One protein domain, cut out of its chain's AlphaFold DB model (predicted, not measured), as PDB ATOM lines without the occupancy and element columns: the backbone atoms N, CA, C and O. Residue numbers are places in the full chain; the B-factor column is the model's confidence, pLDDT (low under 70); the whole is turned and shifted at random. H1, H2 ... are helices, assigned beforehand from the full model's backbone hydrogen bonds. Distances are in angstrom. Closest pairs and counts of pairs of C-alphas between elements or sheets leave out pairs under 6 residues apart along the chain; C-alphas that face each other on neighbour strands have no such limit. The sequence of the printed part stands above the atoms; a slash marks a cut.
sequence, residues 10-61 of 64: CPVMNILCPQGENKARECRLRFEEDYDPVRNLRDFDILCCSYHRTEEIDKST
ATOM      1  N   CYS A  10     -29.922  43.216  24.324       91.12
ATOM      2  CA  CYS A  10     -30.435  44.578  24.368       91.12
ATOM      3  C   CYS A  10     -29.785  45.337  25.538       91.12
ATOM      4  O   CYS A  10     -29.892  44.868  26.670       91.12
ATOM      5  N   PRO A  11     -29.180  46.516  25.311       91.00
ATOM      6  CA  PRO A  11     -28.490  47.258  26.368       91.00
ATOM      7  C   PRO A  11     -29.437  47.892  27.403       91.00
ATOM      8  O   PRO A  11     -28.988  48.274  28.473       91.00
ATOM      9  N   VAL A  12     -30.741  47.996  27.103       90.44
ATOM     10  CA  VAL A  12     -31.742  48.592  28.008       90.44
ATOM     11  C   VAL A  12     -32.337  47.552  28.962       90.44
ATOM     12  O   VAL A  12     -32.429  47.795  30.159       90.44
ATOM     13  N   MET A  13     -32.749  46.394  28.433       87.12
ATOM     14  CA  MET A  13     -33.516  45.380  29.181       87.12
ATOM     15  C   MET A  13     -32.750  44.067  29.404       87.12
ATOM     16  O   MET A  13     -33.294  43.141  29.997       87.12
ATOM     17  N   ASN A  14     -31.508  43.962  28.914       87.06
ATOM     18  CA  ASN A  14     -30.642  42.781  29.014       87.06
ATOM     19  C   ASN A  14     -31.303  41.459  28.559       87.06
ATOM     20  O   ASN A  14     -31.142  40.401  29.162       87.06
ATOM     21  N   ILE A  15     -32.061  41.523  27.464       87.94
ATOM     22  CA  ILE A  15     -32.717  40.379  26.807       87.94
ATOM     23  C   ILE A  15     -32.101  40.114  25.435       87.94
ATOM     24  O   ILE A  15     -31.535  41.023  24.827       87.94
ATOM     25  N   LEU A  16     -32.231  38.892  24.914       89.25
ATOM     26  CA  LEU A  16     -31.686  38.543  23.601       89.25
ATOM     27  C   LEU A  16     -32.315  39.410  22.498       89.25
ATOM     28  O   LEU A  16     -33.538  39.530  22.408       89.25
ATOM     29  N   CYS A  17     -31.484  40.011  21.646       90.75
ATOM     30  CA  CYS A  17     -31.976  40.842  20.557       90.75
ATOM     31  C   CYS A  17     -32.516  39.974  19.409       90.75
ATOM     32  O   CYS A  17     -31.758  39.198  18.821       90.75
ATOM     33  N   PRO A  18     -33.789  40.139  19.008       86.62
ATOM     34  CA  PRO A  18     -34.379  39.343  17.929       86.62
ATOM     35  C   PRO A  18     -33.806  39.695  16.552       86.62
ATOM     36  O   PRO A  18     -33.869  38.887  15.634       86.62
ATOM     37  N   GLN A  19     -33.233  40.894  16.400       88.44
ATOM     38  CA  GLN A  19     -32.572  41.326  15.165       88.44
ATOM     39  C   GLN A  19     -31.124  40.814  15.059       88.44
ATOM     40  O   GLN A  19     -30.446  41.076  14.065       88.44
ATOM     41  N   GLY A  20     -30.652  40.063  16.059       89.31
ATOM     42  CA  GLY A  20     -29.330  39.452  16.087       89.31
ATOM     43  C   GLY A  20     -28.226  40.353  16.647       89.31
ATOM     44  O   GLY A  20     -28.433  41.510  17.016       89.31
ATOM     45  N   GLU A  21     -27.019  39.788  16.706       92.00
ATOM     46  CA  GLU A  21     -25.857  40.383  17.379       92.00
ATOM     47  C   GLU A  21     -25.431  41.736  16.797       92.00
ATOM     48  O   GLU A  21     -25.111  42.657  17.541       92.00
ATOM     49  N   ASN A  22     -25.448  41.885  15.468       91.88
ATOM     50  CA  ASN A  22     -25.021  43.132  14.829       91.88
ATOM     51  C   ASN A  22     -25.885  44.313  15.277       91.88
ATOM     52  O   ASN A  22     -25.356  45.369  15.621       91.88
ATOM     53  N   LYS A  23     -27.208  44.117  15.342       91.56
ATOM     54  CA  LYS A  23     -28.123  45.172  15.773       91.56
ATOM     55  C   LYS A  23     -27.988  45.472  17.261       91.56
ATOM     56  O   LYS A  23     -27.943  46.635  17.647       91.56
ATOM     57  N   ALA A  24     -27.879  44.439  18.091       92.44
ATOM     58  CA  ALA A  24     -27.632  44.613  19.519       92.44
ATOM     59  C   ALA A  24     -26.341  45.402  19.787       92.44
ATOM     60  O   ALA A  24     -26.336  46.296  20.633       92.44
ATOM     61  N   ARG A  25     -25.284  45.147  19.009       92.44
ATOM     62  CA  ARG A  25     -24.030  45.903  19.076       92.44
ATOM     63  C   ARG A  25     -24.201  47.368  18.678       92.44
ATOM     64  O   ARG A  25     -23.683  48.227  19.381       92.44
ATOM     65  N   GLU A  26     -24.931  47.667  17.604       92.62
ATOM     66  CA  GLU A  26     -25.253  49.053  17.218       92.62
ATOM     67  C   GLU A  26     -26.008  49.787  18.332       92.62
ATOM     68  O   GLU A  26     -25.625  50.892  18.716       92.62
ATOM     69  N   CYS A  27     -27.046  49.154  18.890       93.12
ATOM     70  CA  CYS A  27     -27.805  49.722  19.999       93.12
ATOM     71  C   CYS A  27     -26.921  49.941  21.229       93.12
ATOM     72  O   CYS A  27     -27.069  50.955  21.897       93.12
ATOM     73  N   ARG A  28     -25.996  49.019  21.525       91.88
ATOM     74  CA  ARG A  28     -25.059  49.139  22.649       91.88
ATOM     75  C   ARG A  28     -24.080  50.292  22.463       91.88
ATOM     76  O   ARG A  28     -23.924  51.078  23.386       91.88
ATOM     77  N   LEU A  29     -23.473  50.426  21.282       92.44
ATOM     78  CA  LEU A  29     -22.589  51.556  20.977       92.44
ATOM     79  C   LEU A  29     -23.322  52.881  21.173       92.44
ATOM     80  O   LEU A  29     -22.808  53.771  21.838       92.44
ATOM     81  N   ARG A  30     -24.562  52.974  20.680       92.88
ATOM     82  CA  ARG A  30     -25.402  54.152  20.902       92.88
ATOM     83  C   ARG A  30     -25.721  54.370  22.388       92.88
ATOM     84  O   ARG A  30     -25.686  55.502  22.852       92.88
ATOM     85  N   PHE A  31     -26.032  53.300  23.120       91.94
ATOM     86  CA  PHE A  31     -26.387  53.350  24.539       91.94
ATOM     87  C   PHE A  31     -25.222  53.806  25.436       91.94
ATOM     88  O   PHE A  31     -25.441  54.477  26.439       91.94
ATOM     89  N   GLU A  32     -23.984  53.459  25.074       91.25
ATOM     90  CA  GLU A  32     -22.764  53.813  25.814       91.25
ATOM     91  C   GLU A  32     -22.267  55.253  25.567       91.25
ATOM     92  O   GLU A  32     -21.378  55.714  26.283       91.25
ATOM     93  N   GLU A  33     -22.821  55.958  24.575       90.81
ATOM     94  CA  GLU A  33     -22.517  57.363  24.274       90.81
ATOM     95  C   GLU A  33     -23.352  58.316  25.165       90.81
ATOM     96  O   GLU A  33     -23.263  58.282  26.390       90.81
ATOM     97  N   ASP A  34     -24.161  59.197  24.575       91.94
ATOM     98  CA  ASP A  34     -25.055  60.149  25.243       91.94
ATOM     99  C   ASP A  34     -26.526  59.741  25.058       91.94
ATOM    100  O   ASP A  34     -27.346  60.503  24.545       91.94
ATOM    101  N   TYR A  35     -26.851  58.500  25.423       92.19
ATOM    102  CA  TYR A  35     -28.201  57.950  25.291       92.19
ATOM    103  C   TYR A  35     -29.256  58.831  25.983       92.19
ATOM    104  O   TYR A  35     -29.268  58.966  27.207       92.19
ATOM    105  N   ASP A  36     -30.163  59.403  25.190       94.62
ATOM    106  CA  ASP A  36     -31.247  60.276  25.632       94.62
ATOM    107  C   ASP A  36     -32.512  60.033  24.779       94.62
ATOM    108  O   ASP A  36     -32.731  60.697  23.759       94.62
ATOM    109  N   PRO A  37     -33.392  59.102  25.193       92.25
ATOM    110  CA  PRO A  37     -34.622  58.780  24.470       92.25
ATOM    111  C   PRO A  37     -35.679  59.890  24.525       92.25
ATOM    112  O   PRO A  37     -36.696  59.787  23.845       92.25
ATOM    113  N   VAL A  38     -35.469  60.950  25.315       94.62
ATOM    114  CA  VAL A  38     -36.364  62.115  25.357       94.62
ATOM    115  C   VAL A  38     -35.979  63.121  24.274       94.62
ATOM    116  O   VAL A  38     -36.848  63.771  23.692       94.62
ATOM    117  N   ARG A  39     -34.679  63.263  23.995       93.81
ATOM    118  CA  ARG A  39     -34.148  64.285  23.076       93.81
ATOM    119  C   ARG A  39     -33.684  63.733  21.731       93.81
ATOM    120  O   ARG A  39     -33.527  64.518  20.797       93.81
ATOM    121  N   ASN A  40     -33.481  62.422  21.607       93.50
ATOM    122  CA  ASN A  40     -33.001  61.773  20.390       93.50
ATOM    123  C   ASN A  40     -33.952  60.657  19.932       93.50
ATOM    124  O   ASN A  40     -34.163  59.661  20.622       93.50
ATOM    125  N   LEU A  41     -34.480  60.795  18.711       91.88
ATOM    126  CA  LEU A  41     -35.408  59.824  18.120       91.88
ATOM    127  C   LEU A  41     -34.803  58.421  17.988       91.88
ATOM    128  O   LEU A  41     -35.508  57.437  18.172       91.88
ATOM    129  N   ARG A  42     -33.495  58.304  17.728       90.12
ATOM    130  CA  ARG A  42     -32.846  56.987  17.619       90.12
ATOM    131  C   ARG A  42     -32.835  56.241  18.949       90.12
ATOM    132  O   ARG A  42     -32.935  55.020  18.972       90.12
ATOM    133  N   ASP A  43     -32.727  56.972  20.051       94.19
ATOM    134  CA  ASP A  43     -32.732  56.390  21.393       94.19
ATOM    135  C   ASP A  43     -34.139  56.027  21.831       94.19
ATOM    136  O   ASP A  43     -34.339  55.001  22.487       94.19
ATOM    137  N   PHE A  44     -35.109  56.846  21.415       94.31
ATOM    138  CA  PHE A  44     -36.523  56.544  21.553       94.31
ATOM    139  C   PHE A  44     -36.875  55.233  20.841       94.31
ATOM    140  O   PHE A  44     -37.517  54.375  21.439       94.31
ATOM    141  N   ASP A  45     -36.366  55.008  19.626       92.81
ATOM    142  CA  ASP A  45     -36.573  53.747  18.906       92.81
ATOM    143  C   ASP A  45     -35.994  52.541  19.667       92.81
ATOM    144  O   ASP A  45     -36.634  51.488  19.758       92.81
ATOM    145  N   ILE A  46     -34.801  52.686  20.260       92.44
ATOM    146  CA  ILE A  46     -34.191  51.643  21.102       92.44
ATOM    147  C   ILE A  46     -35.073  51.363  22.329       92.44
ATOM    148  O   ILE A  46     -35.308  50.195  22.658       92.44
ATOM    149  N   LEU A  47     -35.596  52.411  22.974       92.75
ATOM    150  CA  LEU A  47     -36.483  52.287  24.131       92.75
ATOM    151  C   LEU A  47     -37.784  51.570  23.759       92.75
ATOM    152  O   LEU A  47     -38.135  50.579  24.399       92.75
ATOM    153  N   CYS A  48     -38.466  52.012  22.702       92.81
ATOM    154  CA  CYS A  48     -39.700  51.397  22.215       92.81
ATOM    155  C   CYS A  48     -39.493  49.931  21.840       92.81
ATOM    156  O   CYS A  48     -40.296  49.078  22.219       92.81
ATOM    157  N   CYS A  49     -38.392  49.614  21.154       92.31
ATOM    158  CA  CYS A  49     -38.032  48.234  20.852       92.31
ATOM    159  C   CYS A  49     -37.906  47.408  22.138       92.31
ATOM    160  O   CYS A  49     -38.518  46.347  22.254       92.31
ATOM    161  N   SER A  50     -37.169  47.915  23.128       90.31
ATOM    162  CA  SER A  50     -36.970  47.218  24.398       90.31
ATOM    163  C   SER A  50     -38.286  46.985  25.157       90.31
ATOM    164  O   SER A  50     -38.528  45.872  25.619       90.31
ATOM    165  N   TYR A  51     -39.180  47.980  25.172       89.94
ATOM    166  CA  TYR A  51     -40.508  47.898  25.777       89.94
ATOM    167  C   TYR A  51     -41.375  46.823  25.111       89.94
ATOM    168  O   TYR A  51     -41.850  45.907  25.782       89.94
ATOM    169  N   HIS A  52     -41.517  46.871  23.781       88.25
ATOM    170  CA  HIS A  52     -42.301  45.876  23.044       88.25
ATOM    171  C   HIS A  52     -41.773  44.460  23.255       88.25
ATOM    172  O   HIS A  52     -42.544  43.505  23.360       88.25
ATOM    173  N   ARG A  53     -40.449  44.309  23.367       85.75
ATOM    174  CA  ARG A  53     -39.859  43.002  23.627       85.75
ATOM    175  C   ARG A  53     -40.180  42.455  25.004       85.75
ATOM    176  O   ARG A  53     -40.417  41.253  25.113       85.75
ATOM    177  N   THR A  54     -40.201  43.305  26.020       82.56
ATOM    178  CA  THR A  54     -40.604  42.905  27.366       82.56
ATOM    179  C   THR A  54     -42.077  42.509  27.410       82.56
ATOM    180  O   THR A  54     -42.383  41.464  27.976       82.56
ATOM    181  N   GLU A  55     -42.973  43.248  26.744       83.19
ATOM    182  CA  GLU A  55     -44.400  42.886  26.671       83.19
ATOM    183  C   GLU A  55     -44.634  41.521  26.012       83.19
ATOM    184  O   GLU A  55     -45.514  40.765  26.419       83.19
ATOM    185  N   GLU A  56     -43.862  41.186  24.981       81.81
ATOM    186  CA  GLU A  56     -43.958  39.875  24.341       81.81
ATOM    187  C   GLU A  56     -43.447  38.738  25.234       81.81
ATOM    188  O   GLU A  56     -44.032  37.656  25.229       81.81
ATOM    189  N   ILE A  57     -42.383  38.970  26.013       80.06
ATOM    190  CA  ILE A  57     -41.874  37.983  26.977       80.06
ATOM    191  C   ILE A  57     -42.900  37.762  28.093       80.06
ATOM    192  O   ILE A  57     -43.207  36.616  28.420       80.06
ATOM    193  N   ASP A  58     -43.476  38.842  28.622       72.94
ATOM    194  CA  ASP A  58     -44.504  38.789  29.663       72.94
ATOM    195  C   ASP A  58     -45.726  37.981  29.195       72.94
ATOM    196  O   ASP A  58     -46.114  37.007  29.833       72.94
ATOM    197  N   LYS A  59     -46.234  38.261  27.987       73.00
ATOM    198  CA  LYS A  59     -47.339  37.495  27.377       73.00
ATOM    199  C   LYS A  59     -46.992  36.035  27.076       73.00
ATOM    200  O   LYS A  59     -47.891  35.201  27.016       73.00
ATOM    201  N   SER A  60     -45.717  35.723  26.841       61.00
ATOM    202  CA  SER A  60     -45.257  34.352  26.583       61.00
ATOM    203  C   SER A  60     -45.078  33.518  27.852       61.00
ATOM    204  O   SER A  60     -44.946  32.298  27.758       61.00
ATOM    205  N   THR A  61     -45.085  34.153  29.027       57.12
ATOM    206  CA  THR A  61     -44.972  33.464  30.310       57.12
ATOM    207  C   THR A  61     -46.381  33.069  30.759       57.12
ATOM    208  O   THR A  61     -47.157  33.948  31.132       57.12
TER     209      THR A  61
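This is residues 10 to 61 of the 64 residues of an uncharacterized protein of Caldithrix sp. RBG_13_44_9 (UniProt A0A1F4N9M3). Two helices, the shorter H1 and the long H2, make a V whose closed end is at their link, and the first stretch, residues 10 to 16, is tucked into the opening. H2 makes the longest axis. The printed part has 52 residues with two named helices, H1 then H2, and no named strand; the class is all helix. It is compact, with a radius of gyration of the C-alphas of 11.0 A, and spans 34 by 23 by 14 A.

Begin at C-alpha 10, at (-30.435, 44.578, 24.368). Find C-alpha 21 at (-25.857, 40.383, 17.379); from there H1, residues 21 to 32, runs 16.2 A. H2, residues 41 to 60, runs 28.6 A to C-alpha 60 at (-45.257, 34.352, 26.583).

Look at Cys 27 and Ile 46, whose C-alphas, 6.8 A apart, are the closest of H1 and H2. The helices only just touch, with 3 pairs of C-alphas within 8 A, through residues 27 to 31 of H1 and 43 to 46 of H2 alone. They run opposite ways at a steep tilt of 56 degrees. In H1 and H2 every O i to N i+4 pair is within hydrogen-bond range.

The C-alphas farthest apart, of Asp 34 and Thr 61, are 33.7 A apart. The printed part has no cut, and the link from H1 to H2 is short, with 8 residues. Residues 60 to 61 have pLDDT under 70.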